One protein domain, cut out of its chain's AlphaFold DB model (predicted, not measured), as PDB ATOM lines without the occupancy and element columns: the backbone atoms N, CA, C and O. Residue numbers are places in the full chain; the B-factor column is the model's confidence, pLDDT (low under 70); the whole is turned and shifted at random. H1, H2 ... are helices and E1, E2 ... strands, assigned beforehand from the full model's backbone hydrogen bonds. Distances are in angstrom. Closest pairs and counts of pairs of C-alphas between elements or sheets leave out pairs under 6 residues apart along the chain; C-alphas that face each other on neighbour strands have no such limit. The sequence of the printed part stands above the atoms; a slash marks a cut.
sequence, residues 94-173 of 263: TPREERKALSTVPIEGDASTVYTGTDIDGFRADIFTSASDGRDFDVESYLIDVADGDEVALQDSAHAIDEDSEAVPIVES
ATOM      1  N   THR A  94     129.757 144.471 157.001       85.62
ATOM      2  CA  THR A  94     130.669 144.062 155.934       85.62
ATOM      3  C   THR A  94     129.868 143.555 154.729       85.62
ATOM      4  O   THR A  94     128.749 143.063 154.892       85.62
ATOM      5  N   PRO A  95     130.454 143.499 153.519       87.00
ATOM      6  CA  PRO A  95     129.767 142.939 152.350       87.00
ATOM      7  C   PRO A  95     129.318 141.471 152.499       87.00
ATOM      8  O   PRO A  95     128.539 140.955 151.694       87.00
ATOM      9  N   ARG A  96     129.870 140.723 153.464       90.25
ATOM     10  CA  ARG A  96     129.431 139.351 153.764       90.25
ATOM     11  C   ARG A  96     128.240 139.342 154.713       90.25
ATOM     12  O   ARG A  96     127.296 138.609 154.438       90.25
ATOM     13  N   GLU A  97     128.298 140.145 155.769       91.06
ATOM     14  CA  GLU A  97     127.199 140.338 156.720       91.06
ATOM     15  C   GLU A  97     125.973 140.911 156.014       91.06
ATOM     16  O   GLU A  97     124.907 140.319 156.099       91.06
ATOM     17  N   GLU A  98     126.142 141.975 155.225       90.56
ATOM     18  CA  GLU A  98     125.066 142.626 154.474       90.56
ATOM     19  C   GLU A  98     124.325 141.627 153.579       90.56
ATOM     20  O   GLU A  98     123.109 141.492 153.666       90.56
ATOM     21  N   ARG A  99     125.051 140.851 152.761       90.88
ATOM     22  CA  ARG A  99     124.428 139.850 151.878       90.88
ATOM     23  C   ARG A  99     123.648 138.784 152.638       90.88
ATOM     24  O   ARG A  99     122.642 138.307 152.122       90.88
ATOM     25  N   LYS A 100     124.122 138.381 153.817       92.06
ATOM     26  CA  LYS A 100     123.432 137.397 154.655       92.06
ATOM     27  C   LYS A 100     122.211 138.005 155.334       92.06
ATOM     28  O   LYS A 100     121.126 137.460 155.180       92.06
ATOM     29  N   ALA A 101     122.365 139.153 155.986       91.75
ATOM     30  CA  ALA A 101     121.273 139.894 156.606       91.75
ATOM     31  C   ALA A 101     120.139 140.139 155.602       91.75
ATOM     32  O   ALA A 101     119.004 139.739 155.832       91.75
ATOM     33  N   LEU A 102     120.461 140.674 154.424       91.50
ATOM     34  CA  LEU A 102     119.476 140.944 153.378       91.50
ATOM     35  C   LEU A 102     118.823 139.677 152.810       91.50
ATOM     36  O   LEU A 102     117.694 139.745 152.344       91.50
ATOM     37  N   SER A 103     119.474 138.511 152.876       91.62
ATOM     38  CA  SER A 103     118.845 137.253 152.442       91.62
ATOM     39  C   SER A 103     117.711 136.777 153.359       91.62
ATOM     40  O   SER A 103     116.891 135.971 152.924       91.62
ATOM     41  N   THR A 104     117.647 137.298 154.590       90.12
ATOM     42  CA  THR A 104     116.589 136.996 155.573       90.12
ATOM     43  C   THR A 104     115.407 137.967 155.497       90.12
ATOM     44  O   THR A 104     114.323 137.673 155.996       90.12
ATOM     45  N   VAL A 105     115.594 139.119 154.844       88.88
ATOM     46  CA  VAL A 105     114.586 140.177 154.730       88.88
ATOM     47  C   VAL A 105     113.806 140.001 153.421       88.88
ATOM     48  O   VAL A 105     114.411 139.746 152.376       88.88
ATOM     49  N   PRO A 106     112.471 140.151 153.412       83.00
ATOM     50  CA  PRO A 106     111.705 140.209 152.170       83.00
ATOM     51  C   PRO A 106     112.006 141.526 151.434       83.00
ATOM     52  O   PRO A 106     111.374 142.547 151.678       83.00
ATOM     53  N   ILE A 107     113.006 141.526 150.548       76.25
ATOM     54  CA  ILE A 107     113.433 142.751 149.854       76.25
ATOM     55  C   ILE A 107     112.452 143.108 148.727       76.25
ATOM     56  O   ILE A 107     112.497 142.520 147.645       76.25
ATOM     57  N   GLU A 108     111.628 144.131 148.950       69.25
ATOM     58  CA  GLU A 108     110.864 144.843 147.912       69.25
ATOM     59  C   GLU A 108     111.271 146.330 147.851       69.25
ATOM     60  O   GLU A 108     110.423 147.217 147.879       69.25
ATOM     61  N   GLY A 109     112.578 146.622 147.791       63.41
ATOM     62  CA  GLY A 109     113.099 147.997 147.814       63.41
ATOM     63  C   GLY A 109     114.162 148.323 146.773       63.41
ATOM     64  O   GLY A 109     114.737 147.443 146.132       63.41
ATOM     65  N   ASP A 110     114.405 149.625 146.620       64.75
ATOM     66  CA  ASP A 110     115.331 150.196 145.636       64.75
ATOM     67  C   ASP A 110     116.754 150.324 146.197       64.75
ATOM     68  O   ASP A 110     117.737 150.286 145.452       64.75
ATOM     69  N   ALA A 111     116.862 150.478 147.519       69.31
ATOM     70  CA  ALA A 111     118.116 150.573 148.248       69.31
ATOM     71  C   ALA A 111     117.968 149.996 149.660       69.31
ATOM     72  O   ALA A 111     116.867 149.921 150.207       69.31
ATOM     73  N   SER A 112     119.092 149.628 150.267       80.00
ATOM     74  CA  SER A 112     119.147 149.140 151.642       80.00
ATOM     75  C   SER A 112     120.432 149.581 152.326       80.00
ATOM     76  O   SER A 112     121.466 149.709 151.673       80.00
ATOM     77  N   THR A 113     120.381 149.758 153.641       83.00
ATOM     78  CA  THR A 113     121.575 149.829 154.490       83.00
ATOM     79  C   THR A 113     121.481 148.768 155.575       83.00
ATOM     80  O   THR A 113     120.392 148.501 156.082       83.00
ATOM     81  N   VAL A 114     122.611 148.152 155.918       85.50
ATOM     82  CA  VAL A 114     122.703 147.183 157.012       85.50
ATOM     83  C   VAL A 114     123.814 147.618 157.951       85.50
ATOM     84  O   VAL A 114     124.932 147.901 157.517       85.50
ATOM     85  N   TYR A 115     123.514 147.669 159.241       88.38
ATOM     86  CA  TYR A 115     124.449 148.092 160.276       88.38
ATOM     87  C   TYR A 115     124.201 147.344 161.581       88.38
ATOM     88  O   TYR A 115     123.201 146.655 161.756       88.38
ATOM     89  N   THR A 116     125.150 147.458 162.496       92.12
ATOM     90  CA  THR A 116     125.077 146.910 163.852       92.12
ATOM     91  C   THR A 116     125.676 147.928 164.820       92.12
ATOM     92  O   THR A 116     126.340 148.881 164.393       92.12
ATOM     93  N   GLY A 117     125.435 147.759 166.112       90.75
ATOM     94  CA  GLY A 117     125.916 148.666 167.139       90.75
ATOM     95  C   GLY A 117     125.787 148.079 168.532       90.75
ATOM     96  O   GLY A 117     125.167 147.040 168.718       90.75
ATOM     97  N   THR A 118     126.381 148.747 169.517       89.69
ATOM     98  CA  THR A 118     126.286 148.345 170.932       89.69
ATOM     99  C   THR A 118     124.873 148.480 171.493       89.69
ATOM    100  O   THR A 118     124.573 147.911 172.535       89.69
ATOM    101  N   ASP A 119     124.014 149.234 170.811       88.50
ATOM    102  CA  ASP A 119     122.599 149.423 171.118       88.50
ATOM    103  C   ASP A 119     121.668 148.548 170.257       88.50
ATOM    104  O   ASP A 119     120.451 148.736 170.283       88.50
ATOM    105  N   ILE A 120     122.223 147.619 169.470       89.06
ATOM    106  CA  ILE A 120     121.479 146.753 168.549       89.06
ATOM    107  C   ILE A 120     121.847 145.296 168.828       89.06
ATOM    108  O   ILE A 120     122.977 144.873 168.585       89.06
ATOM    109  N   ASP A 121     120.864 144.508 169.252       89.88
ATOM    110  CA  ASP A 121     121.009 143.067 169.474       89.88
ATOM    111  C   ASP A 121     120.994 142.300 168.134       89.88
ATOM    112  O   ASP A 121     120.046 141.589 167.814       89.88
ATOM    113  N   GLY A 122     122.027 142.486 167.305       92.69
ATOM    114  CA  GLY A 122     122.161 141.843 165.993       92.69
ATOM    115  C   GLY A 122     122.478 142.828 164.873       92.69
ATOM    116  O   GLY A 122     123.329 143.709 165.025       92.69
ATOM    117  N   PHE A 123     121.813 142.675 163.729       93.12
ATOM    118  CA  PHE A 123     121.906 143.624 162.618       93.12
ATOM    119  C   PHE A 123     120.579 144.330 162.402       93.12
ATOM    120  O   PHE A 123     119.524 143.710 162.421       93.12
ATOM    121  N   ARG A 124     120.632 145.620 162.104       92.38
ATOM    122  CA  ARG A 124     119.492 146.369 161.597       92.38
ATOM    123  C   ARG A 124     119.639 146.549 160.094       92.38
ATOM    124  O   ARG A 124     120.701 146.955 159.625       92.38
ATOM    125  N   ALA A 125     118.579 146.251 159.356       91.06
ATOM    126  CA  ALA A 125     118.467 146.546 157.936       91.06
ATOM    127  C   ALA A 125     117.354 147.566 157.713       91.06
ATOM    128  O   ALA A 125     116.206 147.306 158.064       91.06
ATOM    129  N   ASP A 126     117.688 148.698 157.102       85.75
ATOM    130  CA  ASP A 126     116.705 149.689 156.672       85.75
ATOM    131  C   ASP A 126     116.548 149.583 155.148       85.75
ATOM    132  O   ASP A 126     117.517 149.740 154.398       85.75
ATOM    133  N   ILE A 127     115.331 149.272 154.698       85.06
ATOM    134  CA  ILE A 127     114.952 149.091 153.295       85.06
ATOM    135  C   ILE A 127     114.201 150.334 152.828       85.06
ATOM    136  O   ILE A 127     113.181 150.705 153.404       85.06
ATOM    137  N   PHE A 128     114.699 150.965 151.770       79.50
ATOM    138  CA  PHE A 128     114.113 152.166 151.188       79.50
ATOM    139  C   PHE A 128     113.298 151.791 149.955       79.50
ATOM    140  O   PHE A 128     113.828 151.215 148.998       79.50
ATOM    141  N   THR A 129     112.020 152.149 149.958       76.56
ATOM    142  CA  THR A 129     111.112 151.929 148.833       76.56
ATOM    143  C   THR A 129     110.606 153.271 148.317       76.56
ATOM    144  O   THR A 129     110.311 154.186 149.087       76.56
ATOM    145  N   SER A 130     110.551 153.439 146.996       73.19
ATOM    146  CA  SER A 130     109.961 154.645 146.410       73.19
ATOM    147  C   SER A 130     108.469 154.717 146.744       73.19
ATOM    148  O   SER A 130     107.709 153.804 146.408       73.19
ATOM    149  N   ALA A 131     108.019 155.824 147.337       69.56
ATOM    150  CA  ALA A 131     106.600 156.035 147.582       69.56
ATOM    151  C   ALA A 131     105.833 156.086 146.251       69.56
ATOM    152  O   ALA A 131     106.349 156.507 145.213       69.56
ATOM    153  N   SER A 132     104.553 155.710 146.284       68.19
ATOM    154  CA  SER A 132     103.693 155.662 145.087       68.19
ATOM    155  C   SER A 132     103.582 156.986 144.312       68.19
ATOM    156  O   SER A 132     103.207 156.982 143.138       68.19
ATOM    157  N   ASP A 133     103.907 158.117 144.942       68.50
ATOM    158  CA  ASP A 133     103.904 159.435 144.314       68.50
ATOM    159  C   ASP A 133     105.262 159.838 143.700       68.50
ATOM    160  O   ASP A 133     105.343 160.879 143.043       68.50
ATOM    161  N   GLY A 134     106.304 159.015 143.882       60.19
ATOM    162  CA  GLY A 134     107.662 159.204 143.368       60.19
ATOM    163  C   GLY A 134     108.402 160.404 143.959       60.19
ATOM    164  O   GLY A 134     109.375 160.869 143.364       60.19
ATOM    165  N   ARG A 135     107.908 160.973 145.066       46.50
ATOM    166  CA  ARG A 135     108.475 162.180 145.687       46.50
ATOM    167  C   ARG A 135     109.023 161.914 147.080       46.50
ATOM    168  O   ARG A 135     109.899 162.670 147.483       46.50
ATOM    169  N   ASP A 136     108.553 160.864 147.741       55.75
ATOM    170  CA  ASP A 136     109.023 160.432 149.053       55.75
ATOM    171  C   ASP A 136     109.536 158.982 149.001       55.75
ATOM    172  O   ASP A 136     109.353 158.274 148.006       55.75
ATOM    173  N   PHE A 137     110.199 158.554 150.073       60.00
ATOM    174  CA  PHE A 137     110.617 157.172 150.274       60.00
ATOM    175  C   PHE A 137     109.999 156.664 151.568       60.00
ATOM    176  O   PHE A 137     110.040 157.365 152.582       60.00
ATOM    177  N   ASP A 138     109.466 155.451 151.526       72.75
ATOM    178  CA  ASP A 138     109.090 154.724 152.726       72.75
ATOM    179  C   ASP A 138     110.311 153.928 153.209       72.75
ATOM    180  O   ASP A 138     111.090 153.400 152.408       72.75
ATOM    181  N   VAL A 139     110.513 153.895 154.526       81.00
ATOM    182  CA  VAL A 139     111.587 153.125 155.163       81.00
ATOM    183  C   VAL A 139     110.960 152.002 155.966       81.00
ATOM    184  O   VAL A 139     110.185 152.256 156.890       81.00
ATOM    185  N   GLU A 140     111.316 150.772 155.625       86.31
ATOM    186  CA  GLU A 140     110.995 149.591 156.414       86.31
ATOM    187  C   GLU A 140     112.255 149.103 157.125       86.31
ATOM    188  O   GLU A 140     113.242 148.743 156.487       86.31
ATOM    189  N   SER A 141     112.224 149.098 158.455       88.81
ATOM    190  CA  SER A 141     113.335 148.630 159.279       88.81
ATOM    191  C   SER A 141     113.091 147.202 159.751       88.81
ATOM    192  O   SER A 141     111.990 146.861 160.182       88.81
ATOM    193  N   TYR A 142     114.136 146.383 159.733       92.12
ATOM    194  CA  TYR A 142     114.130 145.003 160.207       92.12
ATOM    195  C   TYR A 142     115.291 144.787 161.176       92.12
ATOM    196  O   TYR A 142     116.403 145.252 160.922       92.12
ATOM    197  N   LEU A 143     115.038 144.072 162.270       93.25
ATOM    198  CA  LEU A 143     116.068 143.516 163.139       93.25
ATOM    199  C   LEU A 143     116.337 142.081 162.686       93.25
ATOM    200  O   LEU A 143     115.406 141.289 162.573       93.25
ATOM    201  N   ILE A 144     117.592 141.769 162.393       93.06
ATOM    202  CA  ILE A 144     118.065 140.425 162.086       93.06
ATOM    203  C   ILE A 144     118.794 139.902 163.316       93.06
ATOM    204  O   ILE A 144     119.884 140.385 163.652       93.06
ATOM    205  N   ASP A 145     118.193 138.894 163.940       89.44
ATOM    206  CA  ASP A 145     118.772 138.223 165.095       89.44
ATOM    207  C   ASP A 145     119.995 137.387 164.686       89.44
ATOM    208  O   ASP A 145     120.070 136.769 163.614       89.44
ATOM    209  N   VAL A 146     120.965 137.356 165.588       87.12
ATOM    210  CA  VAL A 146     122.229 136.623 165.478       87.12
ATOM    211  C   VAL A 146     122.303 135.596 166.603       87.12
ATOM    212  O   VAL A 146     121.690 135.779 167.653       87.12
ATOM    213  N   ALA A 147     123.028 134.499 166.392       77.38
ATOM    214  CA  ALA A 147     123.147 133.456 167.407       77.38
ATOM    215  C   ALA A 147     123.726 133.998 168.736       77.38
ATOM    216  O   ALA A 147     124.684 134.773 168.738       77.38
ATOM    217  N   ASP A 148     123.147 133.566 169.865       65.31
ATOM    218  CA  ASP A 148     123.510 134.022 171.214       65.31
ATOM    219  C   ASP A 148     125.023 133.912 171.493       65.31
ATOM    220  O   ASP A 148     125.595 132.818 171.472       65.31
ATOM    221  N   GLY A 149     125.640 135.037 171.879       61.34
ATOM    222  CA  GLY A 149     126.986 135.083 172.464       61.34
ATOM    223  C   GLY A 149     128.070 135.775 171.637       61.34
ATOM    224  O   GLY A 149     129.185 135.907 172.143       61.34
ATOM    225  N   ASP A 150     127.764 136.241 170.424       64.81
ATOM    226  CA  ASP A 150     128.719 136.983 169.596       64.81
ATOM    227  C   ASP A 150     128.596 138.506 169.806       64.81
ATOM    228  O   ASP A 150     127.515 139.081 169.696       64.81
ATOM    229  N   GLU A 151     129.716 139.188 170.076       74.62
ATOM    230  CA  GLU A 151     129.788 140.660 170.127       74.62
ATOM    231  C   GLU A 151     129.737 141.250 168.708       74.62
ATOM    232  O   GLU A 151     130.740 141.687 168.143       74.62
ATOM    233  N   VAL A 152     128.553 141.251 168.101       81.00
ATOM    234  CA  VAL A 152     128.366 141.541 166.668       81.00
ATOM    235  C   VAL A 152     128.838 142.930 166.249       81.00
ATOM    236  O   VAL A 152     129.375 143.110 165.149       81.00
ATOM    237  N   ALA A 153     128.735 143.898 167.155       81.75
ATOM    238  CA  ALA A 153     129.181 145.259 166.920       81.75
ATOM    239  C   ALA A 153     130.689 145.344 166.620       81.75
ATOM    240  O   ALA A 153     131.090 146.092 165.731       81.75
ATOM    241  N   LEU A 154     131.531 144.556 167.292       85.00
ATOM    242  CA  LEU A 154     132.983 144.772 167.303       85.00
ATOM    243  C   LEU A 154     133.783 143.804 166.428       85.00
ATOM    244  O   LEU A 154     134.985 143.992 166.303       85.00
ATOM    245  N   GLN A 155     133.159 142.810 165.793       85.00
ATOM    246  CA  GLN A 155     133.865 141.804 164.986       85.00
ATOM    247  C   GLN A 155     133.064 141.356 163.755       85.00
ATOM    248  O   GLN A 155     131.842 141.511 163.711       85.00
ATOM    249  N   ASP A 156     133.740 140.754 162.764       82.19
ATOM    250  CA  ASP A 156     133.071 140.150 161.596       82.19
ATOM    251  C   ASP A 156     132.244 138.946 162.051       82.19
ATOM    252  O   ASP A 156     132.756 137.875 162.391       82.19
ATOM    253  N   SER A 157     130.937 139.148 162.018       83.44
ATOM    254  CA  SER A 157     129.929 138.246 162.549       83.44
ATOM    255  C   SER A 157     129.045 137.706 161.434       83.44
ATOM    256  O   SER A 157     127.933 137.245 161.674       83.44
ATOM    257  N   ALA A 158     129.550 137.675 160.191       79.12
ATOM    258  CA  ALA A 158     128.830 137.051 159.083       79.12
ATOM    259  C   ALA A 158     128.472 135.590 159.390       79.12
ATOM    260  O   ALA A 158     127.493 135.064 158.876       79.12
ATOM    261  N   HIS A 159     129.277 134.898 160.194       81.19
ATOM    262  CA  HIS A 159     129.022 133.520 160.599       81.19
ATOM    263  C   HIS A 159     127.899 133.381 161.641       81.19
ATOM    264  O   HIS A 159     127.310 132.308 161.698       81.19
ATOM    265  N   ALA A 160     127.588 134.445 162.387       81.38
ATOM    266  CA  ALA A 160     126.549 134.481 163.416       81.38
ATOM    267  C   ALA A 160     125.131 134.655 162.841       81.38
ATOM    268  O   ALA A 160     124.151 134.370 163.523       81.38
ATOM    269  N   ILE A 161     125.027 135.110 161.584       85.12
ATOM    270  CA  ILE A 161     123.772 135.138 160.825       85.12
ATOM    271  C   ILE A 161     123.567 133.747 160.206       85.12
ATOM    272  O   ILE A 161     124.270 133.378 159.243       85.12
ATOM    273  N   ASP A 162     122.646 132.981 160.789       82.56
ATOM    274  CA  ASP A 162     122.265 131.639 160.341       82.56
ATOM    275  C   ASP A 162     121.269 131.725 159.169       82.56
ATOM    276  O   ASP A 162     120.604 132.740 158.969       82.56
ATOM    277  N   GLU A 163     121.161 130.661 158.374       75.25
ATOM    278  CA  GLU A 163     120.120 130.532 157.345       75.25
ATOM    279  C   GLU A 163     118.712 130.505 157.963       75.25
ATOM    280  O   GLU A 163     117.750 130.888 157.299       75.25
ATOM    281  N   ASP A 164     118.613 130.104 159.234       79.81
ATOM    282  CA  ASP A 164     117.377 130.091 160.018       79.81
ATOM    283  C   ASP A 164     117.149 131.395 160.822       79.81
ATOM    284  O   ASP A 164     116.168 131.483 161.561       79.81
ATOM    285  N   SER A 165     118.024 132.409 160.704       84.75
ATOM    286  CA  SER A 165     117.813 133.716 161.346       84.75
ATOM    287  C   SER A 165     116.528 134.368 160.822       84.75
ATOM    288  O   SER A 165     116.331 134.509 159.612       84.75
ATOM    289  N   GLU A 166     115.662 134.807 161.735       86.12
ATOM    290  CA  GLU A 166     114.426 135.508 161.389       86.12
ATOM    291  C   GLU A 166     114.660 137.026 161.369       86.12
ATOM    292  O   GLU A 166     115.250 137.597 162.285       86.12
ATOM    293  N   ALA A 167     114.175 137.691 160.317       90.31
ATOM    294  CA  ALA A 167     114.096 139.144 160.269       90.31
ATOM    295  C   ALA A 167     112.766 139.608 160.878       90.31
ATOM    296  O   ALA A 167     111.687 139.317 160.350       90.31
ATOM    297  N   VAL A 168     112.834 140.360 161.971       91.62
ATOM    298  CA  VAL A 168     111.666 140.902 162.666       91.62
ATOM    299  C   VAL A 168     111.457 142.358 162.243       91.62
ATOM    300  O   VAL A 168     112.360 143.176 162.421       91.62
ATOM    301  N   PRO A 169     110.284 142.735 161.701       91.06
ATOM    302  CA  PRO A 169     110.019 144.123 161.346       91.06
ATOM    303  C   PRO A 169     109.985 145.004 162.601       91.06
ATOM    304  O   PRO A 169     109.271 144.718 163.567       91.06
ATOM    305  N   ILE A 170     110.724 146.108 162.566       86.88
ATOM    306  CA  ILE A 170     110.754 147.118 163.619       86.88
ATOM    307  C   ILE A 170     109.690 148.163 163.286       86.88
ATOM    308  O   ILE A 170     109.832 148.958 162.358       86.88
ATOM    309  N   VAL A 171     108.610 148.189 164.068       76.62
ATOM    310  CA  VAL A 171     107.601 149.252 163.973       76.62
ATOM    311  C   VAL A 171     108.088 150.458 164.772       76.62
ATOM    312  O   VAL A 171     107.650 150.703 165.895       76.62
ATOM    313  N   GLU A 172     109.027 151.211 164.209       62.50
ATOM    314  CA  GLU A 172     109.410 152.510 164.754       62.50
ATOM    315  C   GLU A 172     108.467 153.596 164.230       62.50
ATOM    316  O   GLU A 172     108.136 153.660 163.045       62.50
ATOM    317  N   SER A 173     108.010 154.483 165.117       45.44
ATOM    318  CA  SER A 173     107.286 155.670 164.667       45.44
ATOM    319  C   SER A 173     108.231 156.497 163.793       45.44
ATOM    320  O   SER A 173     109.324 156.827 164.251       45.44
TER     321      SER A 173
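AT A GLANCE: This is residues 94 to 173 of the 263 residues of an uncharacterized protein of Natrarchaeobaculum sulfurireducens (UniProt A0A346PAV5). What is the main picture? A strongly twisted sheet of four antiparallel strands, E1 to E4, has one helix, H1, lying across one face, and no named helix covers its other face. The turn after E2 is at one end of the long axis and part of the unnamed stretch 145 to 166 is at the other. What are the parts and the size? The printed part has 80 residues, with one named helix and four named strands along the chain as H1 E1 E2 E3 E4, and the sheet's order is E1 - E2 - E3 - E4; the class is mixed, helices and strands, with 37 of the 80 residues in named elements. It is compact, with a radius of gyration of the C-alphas of 13.0 A, yet elongated, spanning 43 by 23 by 19 A.

IN THESE COORDINATES: Where are the strands? E2 is residues 123 to 130, 23.0 A from first to last C-alpha, and E3 is residues 137 to 144, 21.8 A. E1 is residues 111 to 117, 20.5 A; E4 is residues 167 to 170, 9.3 A, its last C-alpha at (110.754, 147.118, 163.619). Where is the helix? H1 is residues 95 to 104, 14.8 A long, from C-alpha 95 at (129.767, 142.939, 152.350).

HOW THE PARTS SIT: How is the sheet paired? It is a meander, each strand the antiparallel neighbour of the one before, and its edge strands are E1 and E4, which are apart. In the hairpin E2 and E3, N 127 and O 140 are 2.8 A apart; in the hairpin E1 and E2, N 124 and O 115 are 2.8 A apart; in the hairpin E3 and E4, N 168 and O 143 are 2.8 A apart. How does H1 stand to the sheet? The two make two layers, a helix on one face of a sheet, with H1 at a height over the sheet of 9.0 A. It lies over E1 and only just over E2, on which 3 of its C-alphas fall, and runs across the strands at 70 degrees to E1 on the local plane. The closest C-alphas of H1 and E1 are those of Glu 98 and Val 114, 5.7 A apart. What of its backbone? In H1, 4 of 6 O i to N i+4 pairs are within hydrogen-bond range.

THE WHOLE: How far does it reach? The two C-alphas farthest apart, those of Asp 133 and Gly 149, are 43.8 A apart. Are there cuts or long links? The printed part has no cut, and the link from E3 to E4, 22 residues, is long. Where is confidence low? The pLDDT is under 70 at residues 108 to 111, 131 to 137, 148 to 150 and 172 to 173, and its mean over the printed part is 81.1.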